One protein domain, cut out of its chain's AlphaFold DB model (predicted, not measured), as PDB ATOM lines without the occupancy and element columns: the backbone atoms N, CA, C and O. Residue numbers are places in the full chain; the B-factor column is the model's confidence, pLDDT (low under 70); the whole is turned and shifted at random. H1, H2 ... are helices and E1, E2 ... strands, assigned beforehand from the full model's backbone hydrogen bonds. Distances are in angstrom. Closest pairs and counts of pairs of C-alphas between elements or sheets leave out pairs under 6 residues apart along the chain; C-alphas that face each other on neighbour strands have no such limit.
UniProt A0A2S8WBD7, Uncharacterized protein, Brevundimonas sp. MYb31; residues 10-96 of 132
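What this domain is: This is residues 10 to 96 of the 132 residues of an uncharacterized protein of Brevundimonas sp. MYb31 (UniProt A0A2S8WBD7). Two helices, H1 and the longer H3, pack on each other steeply tilted, and a small two-stranded hairpin, E1 and E2, lies far from them at the other end of an elongated model. A long loop, residues 35 to 49, leads out to the hairpin, and short H4 follows the end of H3. The 87 printed residues hold four named helices and two named strands, in the order H1 H2 E1 E2 H3 H4, mostly helix, with E1 and E2 antiparallel. The whole is only just loose, close to extended, with a radius of gyration of the C-alphas of 17.8 A and spans of 50 by 27 by 21 A.

How they stand to each other: Look first at the hairpin of E1, residues 50 to 53, and E2, residues 56 to 59, antiparallel at 156 degrees; N 51 and O 58 are 2.8 A apart, within hydrogen-bond range. E1 is apart from H3, residues 68 to 87. H3 touches H1, residues 10 to 26, at a steep tilt of 49 degrees, opposite ways; the closest C-alphas, of Ala 17 and Phe 83, are 5.1 A apart. H2, residues 29 to 34, is close to H3 but not clearly touching, closest at the C-alphas of His 34 and Met 71, 7.7 A. H4, residues 89 to 93, is also close to H3 but not clearly touching, closest at the C-alphas of Tyr 85 and Leu 92, 6.4 A. Every O i to N i+4 pair is within hydrogen-bond range in H2, H3 and H4, and 12 of 13 in H1.

Where its parts are: Find C-alpha 50 at (13.450, -57.554, 32.762), where E1 begins. Find C-alpha 68 at (18.373, -43.111, 22.232); from there H3 runs 28.6 A to C-alpha 87. H1 runs 22.3 A from C-alpha 10 at (34.739, -28.104, 4.069).

The domain as a whole: The C-alphas farthest apart, of Gln 10 and Pro 54, are 53.4 A apart. The printed part has no cut, and the link from H2 to E1, 15 residues, is long. Residue 96 is under 70 in pLDDT.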
ATOM      1  N   GLN A  10      34.893 -27.338   2.833       89.56
ATOM      2  CA  GLN A  10      34.739 -28.104   4.069       89.56
ATOM      3  C   GLN A  10      33.285 -28.122   4.566       89.56
ATOM      4  O   GLN A  10      32.726 -29.194   4.792       89.56
ATOM      5  N   ARG A  11      32.619 -26.959   4.632       92.81
ATOM      6  CA  ARG A  11      31.187 -26.880   4.991       92.81
ATOM      7  C   ARG A  11      30.279 -27.626   4.013       92.81
ATOM      8  O   ARG A  11      29.211 -28.106   4.394       92.81
ATOM      9  N   SER A  12      30.659 -27.684   2.739       95.25
ATOM     10  CA  SER A  12      29.905 -28.436   1.731       95.25
ATOM     11  C   SER A  12      30.047 -29.940   1.963       95.25
ATOM     12  O   SER A  12      29.045 -30.654   1.930       95.25
ATOM     13  N   THR A  13      31.251 -30.405   2.297       96.12
ATOM     14  CA  THR A  13      31.528 -31.799   2.662       96.12
ATOM     15  C   THR A  13      30.837 -32.204   3.965       96.12
ATOM     16  O   THR A  13      30.260 -33.286   4.026       96.12
ATOM     17  N   GLU A  14      30.801 -31.336   4.981       97.19
ATOM     18  CA  GLU A  14      30.044 -31.562   6.226       97.19
ATOM     19  C   GLU A  14      28.553 -31.788   5.942       97.19
ATOM     20  O   GLU A  14      27.957 -32.770   6.389       97.19
ATOM     21  N   ARG A  15      27.943 -30.908   5.137       97.75
ATOM     22  CA  ARG A  15      26.533 -31.036   4.736       97.75
ATOM     23  C   ARG A  15      26.281 -32.302   3.928       97.75
ATOM     24  O   ARG A  15      25.247 -32.940   4.115       97.75
ATOM     25  N   LEU A  16      27.208 -32.667   3.044       97.69
ATOM     26  CA  LEU A  16      27.114 -33.897   2.268       97.69
ATOM     27  C   LEU A  16      27.192 -35.134   3.172       97.69
ATOM     28  O   LEU A  16      26.379 -36.040   3.010       97.69
ATOM     29  N   ALA A  17      28.107 -35.156   4.143       98.12
ATOM     30  CA  ALA A  17      28.226 -36.247   5.107       98.12
ATOM     31  C   ALA A  17      26.929 -36.426   5.905       98.12
ATOM     32  O   ALA A  17      26.391 -37.532   5.958       98.12
ATOM     33  N   LEU A  18      26.378 -35.332   6.442       98.12
ATOM     34  CA  LEU A  18      25.096 -35.348   7.150       98.12
ATOM     35  C   LEU A  18      23.967 -35.889   6.264       98.12
ATOM     36  O   LEU A  18      23.252 -36.796   6.681       98.12
ATOM     37  N   ALA A  19      23.848 -35.402   5.025       97.56
ATOM     38  CA  ALA A  19      22.802 -35.837   4.101       97.56
ATOM     39  C   ALA A  19      22.929 -37.320   3.708       97.56
ATOM     40  O   ALA A  19      21.917 -38.022   3.620       97.56
ATOM     41  N   ILE A  20      24.157 -37.809   3.489       97.81
ATOM     42  CA  ILE A  20      24.425 -39.229   3.227       97.81
ATOM     43  C   ILE A  20      24.001 -40.059   4.431       97.81
ATOM     44  O   ILE A  20      23.283 -41.038   4.263       97.81
ATOM     45  N   VAL A  21      24.420 -39.687   5.637       97.69
ATOM     46  CA  VAL A  21      24.130 -40.480   6.832       97.69
ATOM     47  C   VAL A  21      22.642 -40.475   7.161       97.69
ATOM     48  O   VAL A  21      22.075 -41.529   7.446       97.69
ATOM     49  N   GLU A  22      21.978 -39.329   7.049       96.19
ATOM     50  CA  GLU A  22      20.533 -39.232   7.228       96.19
ATOM     51  C   GLU A  22      19.787 -40.123   6.223       96.19
ATOM     52  O   GLU A  22      18.968 -40.954   6.613       96.19
ATOM     53  N   THR A  23      20.113 -40.014   4.932       95.81
ATOM     54  CA  THR A  23      19.385 -40.708   3.857       95.81
ATOM     55  C   THR A  23      19.719 -42.198   3.773       95.81
ATOM     56  O   THR A  23      18.835 -43.019   3.543       95.81
ATOM     57  N   CYS A  24      20.995 -42.553   3.922       95.88
ATOM     58  CA  CYS A  24      21.514 -43.886   3.615       95.88
ATOM     59  C   CYS A  24      21.756 -44.752   4.856       95.88
ATOM     60  O   CYS A  24      22.002 -45.946   4.698       95.88
ATOM     61  N   VAL A  25      21.708 -44.181   6.066       95.25
ATOM     62  CA  VAL A  25      21.914 -44.925   7.320       95.25
ATOM     63  C   VAL A  25      20.732 -44.747   8.262       95.25
ATOM     64  O   VAL A  25      20.069 -45.731   8.582       95.25
ATOM     65  N   ARG A  26      20.428 -43.512   8.682       93.06
ATOM     66  CA  ARG A  26      19.381 -43.252   9.680       93.06
ATOM     67  C   ARG A  26      17.999 -43.639   9.162       93.06
ATOM     68  O   ARG A  26      17.315 -44.431   9.798       93.06
ATOM     69  N   ASN A  27      17.633 -43.154   7.976       92.38
ATOM     70  CA  ASN A  27      16.324 -43.380   7.354       92.38
ATOM     71  C   ASN A  27      16.229 -44.749   6.662       92.38
ATOM     72  O   ASN A  27      15.756 -44.879   5.535       92.38
ATOM     73  N   THR A  28      16.713 -45.787   7.339       93.06
ATOM     74  CA  THR A  28      16.689 -47.172   6.869       93.06
ATOM     75  C   THR A  28      16.028 -48.071   7.915       93.06
ATOM     76  O   THR A  28      15.429 -47.588   8.877       93.06
ATOM     77  N   GLY A  29      16.159 -49.394   7.770       90.56
ATOM     78  CA  GLY A  29      15.709 -50.348   8.788       90.56
ATOM     79  C   GLY A  29      16.313 -50.110  10.179       90.56
ATOM     80  O   GLY A  29      15.745 -50.581  11.160       90.56
ATOM     81  N   LEU A  30      17.406 -49.342  10.286       92.75
ATOM     82  CA  LEU A  30      17.961 -48.907  11.568       92.75
ATOM     83  C   LEU A  30      16.933 -48.149  12.426       92.75
ATOM     84  O   LEU A  30      16.850 -48.401  13.626       92.75
ATOM     85  N   GLU A  31      16.101 -47.294  11.820       89.81
ATOM     86  CA  GLU A  31      15.029 -46.593  12.541       89.81
ATOM     87  C   GLU A  31      14.003 -47.581  13.096       89.81
ATOM     88  O   GLU A  31      13.552 -47.450  14.228       89.81
ATOM     89  N   THR A  32      13.662 -48.619  12.328       89.31
ATOM     90  CA  THR A  32      12.725 -49.658  12.776       89.31
ATOM     91  C   THR A  32      13.281 -50.453  13.953       89.31
ATOM     92  O   THR A  32      12.535 -50.764  14.877       89.31
ATOM     93  N   LEU A  33      14.585 -50.754  13.953       87.62
ATOM     94  CA  LEU A  33      15.248 -51.411  15.084       87.62
ATOM     95  C   LEU A  33      15.252 -50.529  16.342       87.62
ATOM     96  O   LEU A  33      15.206 -51.043  17.455       87.62
ATOM     97  N   HIS A  34      15.291 -49.212  16.160       89.06
ATOM     98  CA  HIS A  34      15.314 -48.229  17.238       89.06
ATOM     99  C   HIS A  34      13.928 -47.875  17.786       89.06
ATOM    100  O   HIS A  34      13.785 -47.621  18.974       89.06
ATOM    101  N   ALA A  35      12.889 -47.909  16.948       85.19
ATOM    102  CA  ALA A  35      11.524 -47.497  17.288       85.19
ATOM    103  C   ALA A  35      10.774 -48.447  18.251       85.19
ATOM    104  O   ALA A  35       9.558 -48.331  18.421       85.19
ATOM    105  N   GLY A  36      11.463 -49.409  18.872       80.75
ATOM    106  CA  GLY A  36      10.881 -50.288  19.884       80.75
ATOM    107  C   GLY A  36      10.410 -49.522  21.126       80.75
ATOM    108  O   GLY A  36      10.890 -48.436  21.441       80.75
ATOM    109  N   THR A  37       9.458 -50.089  21.872       82.31
ATOM    110  CA  THR A  37       9.026 -49.490  23.144       82.31
ATOM    111  C   THR A  37      10.137 -49.597  24.182       82.31
ATOM    112  O   THR A  37      10.512 -50.696  24.589       82.31
ATOM    113  N   PHE A  38      10.624 -48.446  24.644       85.56
ATOM    114  CA  PHE A  38      11.620 -48.382  25.701       85.56
ATOM    115  C   PHE A  38      10.937 -48.371  27.085       85.56
ATOM    116  O   PHE A  38      10.099 -47.502  27.349       85.56
ATOM    117  N   PRO A  39      11.241 -49.331  27.976       89.44
ATOM    118  CA  PRO A  39      10.710 -49.362  29.328       89.44
ATOM    119  C   PRO A  39      11.302 -48.223  30.159       89.44
ATOM    120  O   PRO A  39      12.352 -47.672  29.838       89.44
ATOM    121  N   ARG A  40      10.644 -47.893  31.269       89.56
ATOM    122  CA  ARG A  40      11.199 -46.989  32.283       89.56
ATOM    123  C   ARG A  40      11.691 -47.808  33.467       89.56
ATOM    124  O   ARG A  40      11.033 -48.766  33.860       89.56
ATOM    125  N   SER A  41      12.820 -47.396  34.025       92.88
ATOM    126  CA  SER A  41      13.388 -47.938  35.257       92.88
ATOM    127  C   SER A  41      13.039 -47.019  36.426       92.88
ATOM    128  O   SER A  41      13.141 -45.798  36.294       92.88
ATOM    129  N   ALA A  42      12.628 -47.584  37.560       95.06
ATOM    130  CA  ALA A  42      12.445 -46.841  38.803       95.06
ATOM    131  C   ALA A  42      13.793 -46.574  39.495       95.06
ATOM    132  O   ALA A  42      13.971 -45.516  40.093       95.06
ATOM    133  N   ALA A  43      14.747 -47.505  39.380       94.81
ATOM    134  CA  ALA A  43      16.119 -47.340  39.872       94.81
ATOM    135  C   ALA A  43      16.961 -46.365  39.022       94.81
ATOM    136  O   ALA A  43      17.932 -45.789  39.507       94.81
ATOM    137  N   GLY A  44      16.590 -46.168  37.754       91.81
ATOM    138  CA  GLY A  44      17.291 -45.322  36.783       91.81
ATOM    139  C   GLY A  44      18.461 -46.011  36.070       91.81
ATOM    140  O   GLY A  44      18.889 -45.544  35.017       91.81
ATOM    141  N   ASP A  45      18.943 -47.138  36.591       91.25
ATOM    142  CA  ASP A  45      20.035 -47.940  36.021       91.25
ATOM    143  C   ASP A  45      19.547 -49.199  35.280       91.25
ATOM    144  O   ASP A  45      20.350 -49.983  34.770       91.25
ATOM    145  N   TYR A  46      18.224 -49.379  35.193       92.25
ATOM    146  CA  TYR A  46      17.550 -50.504  34.545       92.25
ATOM    147  C   TYR A  46      17.847 -51.885  35.143       92.25
ATOM    148  O   TYR A  46      17.518 -52.903  34.526       92.25
ATOM    149  N   THR A  47      18.419 -51.953  36.346       93.94
ATOM    150  CA  THR A  47      18.603 -53.224  37.066       93.94
ATOM    151  C   THR A  47      17.278 -53.843  37.520       93.94
ATOM    152  O   THR A  47      17.200 -55.050  37.733       93.94
ATOM    153  N   ASP A  48      16.225 -53.029  37.595       95.69
ATOM    154  CA  ASP A  48      14.849 -53.387  37.940       95.69
ATOM    155  C   ASP A  48      13.964 -53.716  36.720       95.69
ATOM    156  O   ASP A  48      12.769 -53.969  36.875       95.69
ATOM    157  N   VAL A  49      14.525 -53.738  35.505       95.88
ATOM    158  CA  VAL A  49      13.789 -54.035  34.268       95.88
ATOM    159  C   VAL A  49      14.213 -55.392  33.707       95.88
ATOM    160  O   VAL A  49      15.399 -55.709  33.605       95.88
ATOM    161  N   THR A  50      13.237 -56.204  33.303       96.25
ATOM    162  CA  THR A  50      13.450 -57.554  32.762       96.25
ATOM    163  C   THR A  50      12.535 -57.804  31.566       96.25
ATOM    164  O   THR A  50      11.385 -57.364  31.553       96.25
ATOM    165  N   VAL A  51      13.040 -58.523  30.563       94.88
ATOM    166  CA  VAL A  51      12.243 -59.085  29.467       94.88
ATOM    167  C   VAL A  51      11.895 -60.524  29.821       94.88
ATOM    168  O   VAL A  51      12.785 -61.357  29.982       94.88
ATOM    169  N   VAL A  52      10.601 -60.810  29.924       96.62
ATOM    170  CA  VAL A  52      10.092 -62.156  30.204       96.62
ATOM    171  C   VAL A  52       9.867 -62.884  28.886       96.62
ATOM    172  O   VAL A  52       9.171 -62.383  28.000       96.62
ATOM    173  N   THR A  53      10.439 -64.077  28.756       95.50
ATOM    174  CA  THR A  53      10.241 -64.945  27.590       95.50
ATOM    175  C   THR A  53       9.797 -66.340  28.033       95.50
ATOM    176  O   THR A  53      10.044 -66.729  29.175       95.50
ATOM    177  N   PRO A  54       9.216 -67.161  27.138       97.81
ATOM    178  CA  PRO A  54       8.930 -68.565  27.444       97.81
ATOM    179  C   PRO A  54      10.164 -69.404  27.821       97.81
ATOM    180  O   PRO A  54      10.014 -70.493  28.366       97.81
ATOM    181  N   TYR A  55      11.372 -68.917  27.525       96.81
ATOM    182  CA  TYR A  55      12.638 -69.596  27.807       96.81
ATOM    183  C   TYR A  55      13.352 -69.041  29.049       96.81
ATOM    184  O   TYR A  55      14.466 -69.466  29.353       96.81
ATOM    185  N   GLY A  56      12.717 -68.107  29.761       96.12
ATOM    186  CA  GLY A  56      13.244 -67.471  30.962       96.12
ATOM    187  C   GLY A  56      13.353 -65.953  30.852       96.12
ATOM    188  O   GLY A  56      13.039 -65.339  29.825       96.12
ATOM    189  N   ASP A  57      13.822 -65.374  31.948       97.62
ATOM    190  CA  ASP A  57      13.936 -63.938  32.155       97.62
ATOM    191  C   ASP A  57      15.310 -63.426  31.715       97.62
ATOM    192  O   ASP A  57      16.351 -63.998  32.050       97.62
ATOM    193  N   ILE A  58      15.317 -62.319  30.974       96.25
ATOM    194  CA  ILE A  58      16.533 -61.659  30.501       96.25
ATOM    195  C   ILE A  58      16.599 -60.266  31.136       96.25
ATOM    196  O   ILE A  58      15.714 -59.445  30.874       96.25
ATOM    197  N   PRO A  59      17.636 -59.950  31.936       95.31
ATOM    198  CA  PRO A  59      17.831 -58.597  32.450       95.31
ATOM    199  C   PRO A  59      17.897 -57.588  31.307       95.31
ATOM    200  O   PRO A  59      18.576 -57.841  30.309       95.31
ATOM    201  N   TRP A  60      17.256 -56.426  31.454       92.50
ATOM    202  CA  TRP A  60      17.225 -55.401  30.403       92.50
ATOM    203  C   TRP A  60      18.620 -54.973  29.937       92.50
ATOM    204  O   TRP A  60      18.843 -54.738  28.753       92.50
ATOM    205  N   THR A  61      19.583 -54.943  30.858       89.50
ATOM    206  CA  THR A  61      20.999 -54.631  30.600       89.50
ATOM    207  C   THR A  61      21.726 -55.668  29.737       89.50
ATOM    208  O   THR A  61      22.857 -55.433  29.322       89.50
ATOM    209  N   LYS A  62      21.098 -56.815  29.461       90.81
ATOM    210  CA  LYS A  62      21.623 -57.900  28.619       90.81
ATOM    211  C   LYS A  62      20.803 -58.123  27.347       90.81
ATOM    212  O   LYS A  62      21.097 -59.045  26.591       90.81
ATOM    213  N   VAL A  63      19.770 -57.316  27.115       90.25
ATOM    214  CA  VAL A  63      18.957 -57.385  25.899       90.25
ATOM    215  C   VAL A  63      19.718 -56.729  24.751       90.25
ATOM    216  O   VAL A  63      20.287 -55.652  24.909       90.25
ATOM    217  N   SER A  64      19.702 -57.352  23.574       84.38
ATOM    218  CA  SER A  64      20.204 -56.731  22.347       84.38
ATOM    219  C   SER A  64      19.241 -55.634  21.887       84.38
ATOM    220  O   SER A  64      18.199 -55.922  21.304       84.38
ATOM    221  N   ARG A  65      19.582 -54.377  22.180       85.50
ATOM    222  CA  ARG A  65      18.809 -53.176  21.833       85.50
ATOM    223  C   ARG A  65      19.740 -51.997  21.549       85.50
ATOM    224  O   ARG A  65      20.931 -52.085  21.823       85.50
ATOM    225  N   ILE A  66      19.173 -50.897  21.057       88.94
ATOM    226  CA  ILE A  66      19.855 -49.609  20.893       88.94
ATOM    227  C   ILE A  66      18.993 -48.551  21.598       88.94
ATOM    228  O   ILE A  66      17.836 -48.377  21.223       88.94
ATOM    229  N   SER A  67      19.502 -47.908  22.648       86.94
ATOM    230  CA  SER A  67      18.861 -46.754  23.299       86.94
ATOM    231  C   SER A  67      18.986 -45.483  22.469       86.94
ATOM    232  O   SER A  67      19.814 -45.416  21.565       86.94
ATOM    233  N   ASP A  68      18.235 -44.442  22.834       88.25
ATOM    234  CA  ASP A  68      18.373 -43.111  22.232       88.25
ATOM    235  C   ASP A  68      19.815 -42.575  22.336       88.25
ATOM    236  O   ASP A  68      20.359 -42.042  21.366       88.25
ATOM    237  N   ASP A  69      20.468 -42.756  23.489       89.50
ATOM    238  CA  ASP A  69      21.850 -42.311  23.715       89.50
ATOM    239  C   ASP A  69      22.869 -43.146  22.925       89.50
ATOM    240  O   ASP A  69      23.820 -42.603  22.350       89.50
ATOM    241  N   GLU A  70      22.662 -44.464  22.856       90.88
ATOM    242  CA  GLU A  70      23.485 -45.376  22.053       90.88
ATOM    243  C   GLU A  70      23.332 -45.049  20.567       90.88
ATOM    244  O   GLU A  70      24.319 -44.945  19.842       90.88
ATOM    245  N   MET A  71      22.101 -44.798  20.125       94.12
ATOM    246  CA  MET A  71      21.783 -44.399  18.766       94.12
ATOM    247  C   MET A  71      22.409 -43.048  18.425       94.12
ATOM    248  O   MET A  71      23.008 -42.898  17.364       94.12
ATOM    249  N   ARG A  72      22.320 -42.054  19.313       94.50
ATOM    250  CA  ARG A  72      22.958 -40.750  19.104       94.50
ATOM    251  C   ARG A  72      24.468 -40.898  18.944       94.50
ATOM    252  O   ARG A  72      25.028 -40.353  17.995       94.50
ATOM    253  N   THR A  73      25.104 -41.630  19.855       96.50
ATOM    254  CA  THR A  73      26.546 -41.902  19.816       96.50
ATOM    255  C   THR A  73      26.940 -42.588  18.509       96.50
ATOM    256  O   THR A  73      27.854 -42.127  17.829       96.50
ATOM    257  N   LEU A  74      26.190 -43.621  18.114       95.56
ATOM    258  CA  LEU A  74      26.384 -44.338  16.856       95.56
ATOM    259  C   LEU A  74      26.283 -43.403  15.646       95.56
ATOM    260  O   LEU A  74      27.144 -43.432  14.773       95.56
ATOM    261  N   MET A  75      25.248 -42.562  15.579       97.19
ATOM    262  CA  MET A  75      25.061 -41.668  14.436       97.19
ATOM    263  C   MET A  75      26.165 -40.609  14.344       97.19
ATOM    264  O   MET A  75      26.599 -40.316  13.234       97.19
ATOM    265  N   ILE A  76      26.642 -40.071  15.474       97.62
ATOM    266  CA  ILE A  76      27.789 -39.144  15.500       97.62
ATOM    267  C   ILE A  76      29.033 -39.838  14.945       97.62
ATOM    268  O   ILE A  76      29.648 -39.322  14.017       97.62
ATOM    269  N   GLU A  77      29.350 -41.040  15.434       98.06
ATOM    270  CA  GLU A  77      30.496 -41.803  14.931       98.06
ATOM    271  C   GLU A  77      30.378 -42.060  13.422       98.06
ATOM    272  O   GLU A  77      31.334 -41.868  12.672       98.06
ATOM    273  N   VAL A  78      29.200 -42.462  12.941       97.81
ATOM    274  CA  VAL A  78      28.976 -42.708  11.513       97.81
ATOM    275  C   VAL A  78      29.148 -41.425  10.689       97.81
ATOM    276  O   VAL A  78      29.781 -41.485   9.634       97.81
ATOM    277  N   VAL A  79      28.640 -40.276  11.152       98.31
ATOM    278  CA  VAL A  79      28.853 -38.970  10.493       98.31
ATOM    279  C   VAL A  79      30.335 -38.641  10.410       98.31
ATOM    280  O   VAL A  79      30.816 -38.350   9.314       98.31
ATOM    281  N   ASP A  80      31.071 -38.754  11.513       98.12
ATOM    282  CA  ASP A  80      32.501 -38.442  11.552       98.12
ATOM    283  C   ASP A  80      33.299 -39.356  10.616       98.12
ATOM    284  O   ASP A  80      34.191 -38.908   9.889       98.12
ATOM    285  N   ARG A  81      32.939 -40.643  10.558       96.81
ATOM    286  CA  ARG A  81      33.565 -41.618   9.656       96.81
ATOM    287  C   ARG A  81      33.260 -41.331   8.191       96.81
ATOM    288  O   ARG A  81      34.175 -41.395   7.373       96.81
ATOM    289  N   VAL A  82      32.011 -41.013   7.844       97.31
ATOM    290  CA  VAL A  82      31.634 -40.647   6.467       97.31
ATOM    291  C   VAL A  82      32.314 -39.344   6.063       97.31
ATOM    292  O   VAL A  82      32.882 -39.278   4.978       97.31
ATOM    293  N   PHE A  83      32.324 -38.335   6.934       97.12
ATOM    294  CA  PHE A  83      33.035 -37.083   6.692       97.12
ATOM    295  C   PHE A  83      34.527 -37.328   6.449       97.12
ATOM    296  O   PHE A  83      35.078 -36.846   5.462       97.12
ATOM    297  N   THR A  84      35.169 -38.148   7.285       95.81
ATOM    298  CA  THR A  84      36.573 -38.538   7.097       95.81
ATOM    299  C   THR A  84      36.775 -39.269   5.765       95.81
ATOM    300  O   THR A  84      37.696 -38.938   5.024       95.81
ATOM    301  N   TYR A  85      35.887 -40.205   5.410       95.06
ATOM    302  CA  TYR A  85      35.944 -40.920   4.132       95.06
ATOM    303  C   TYR A  85      35.829 -39.986   2.924       95.06
ATOM    304  O   TYR A  85      36.568 -40.142   1.961       95.06
ATOM    305  N   LEU A  86      34.933 -38.997   2.972       95.19
ATOM    306  CA  LEU A  86      34.765 -38.027   1.887       95.19
ATOM    307  C   LEU A  86      35.995 -37.129   1.693       95.19
ATOM    308  O   LEU A  86      36.217 -36.666   0.578       95.19
ATOM    309  N   ASN A  87      36.784 -36.887   2.746       94.56
ATOM    310  CA  ASN A  87      38.018 -36.102   2.654       94.56
ATOM    311  C   ASN A  87      39.226 -36.932   2.183       94.56
ATOM    312  O   ASN A  87      40.140 -36.370   1.591       94.56
ATOM    313  N   PHE A  88      39.230 -38.248   2.426       93.56
ATOM    314  CA  PHE A  88      40.364 -39.135   2.117       93.56
ATOM    315  C   PHE A  88      39.920 -40.453   1.453       93.56
ATOM    316  O   PHE A  88      40.192 -41.540   1.978       93.56
ATOM    317  N   PRO A  89      39.172 -40.406   0.333       91.38
ATOM    318  CA  PRO A  89      38.574 -41.604  -0.247       91.38
ATOM    319  C   PRO A  89      39.619 -42.568  -0.815       91.38
ATOM    320  O   PRO A  89      39.446 -43.774  -0.675       91.38
ATOM    321  N   GLU A  90      40.706 -42.076  -1.413       90.31
ATOM    322  CA  GLU A  90      41.743 -42.927  -2.020       90.31
ATOM    323  C   GLU A  90      42.566 -43.659  -0.954       90.31
ATOM    324  O   GLU A  90      42.864 -44.850  -1.078       90.31
ATOM    325  N   GLU A  91      42.877 -42.971   0.144       90.81
ATOM    326  CA  GLU A  91      43.585 -43.537   1.286       90.81
ATOM    327  C   GLU A  91      42.730 -44.579   2.018       90.81
ATOM    328  O   GLU A  91      43.252 -45.583   2.509       90.81
ATOM    329  N   LEU A  92      41.412 -44.361   2.087       89.38
ATOM    330  CA  LEU A  92      40.497 -45.205   2.855       89.38
ATOM    331  C   LEU A  92      39.831 -46.317   2.036       89.38
ATOM    332  O   LEU A  92      39.461 -47.338   2.616       89.38
ATOM    333  N   ALA A  93      39.735 -46.201   0.707       83.19
ATOM    334  CA  ALA A  93      39.155 -47.232  -0.162       83.19
ATOM    335  C   ALA A  93      39.881 -48.587  -0.056       83.19
ATOM    336  O   ALA A  93      39.275 -49.645  -0.244       83.19
ATOM    337  N   GLY A  94      41.179 -48.568   0.270       72.44
ATOM    338  CA  GLY A  94      42.009 -49.760   0.457       72.44
ATOM    339  C   GLY A  94      41.945 -50.388   1.854       72.44
ATOM    340  O   GLY A  94      42.441 -51.505   2.035       72.44
ATOM    341  N   VAL A  95      41.336 -49.721   2.842       72.62
ATOM    342  CA  VAL A  95      41.223 -50.219   4.224       72.62
ATOM    343  C   VAL A  95      40.135 -51.295   4.273       72.62
ATOM    344  O   VAL A  95      38.975 -51.053   4.593       72.62
ATOM    345  N   ARG A  96      40.492 -52.523   3.883       60.06
ATOM    346  CA  ARG A  96      39.553 -53.650   3.828       60.06
ATOM    347  C   ARG A  96      39.270 -54.193   5.228       60.06
ATOM    348  O   ARG A  96      40.133 -54.814   5.838       60.06
TER     349      ARG A  96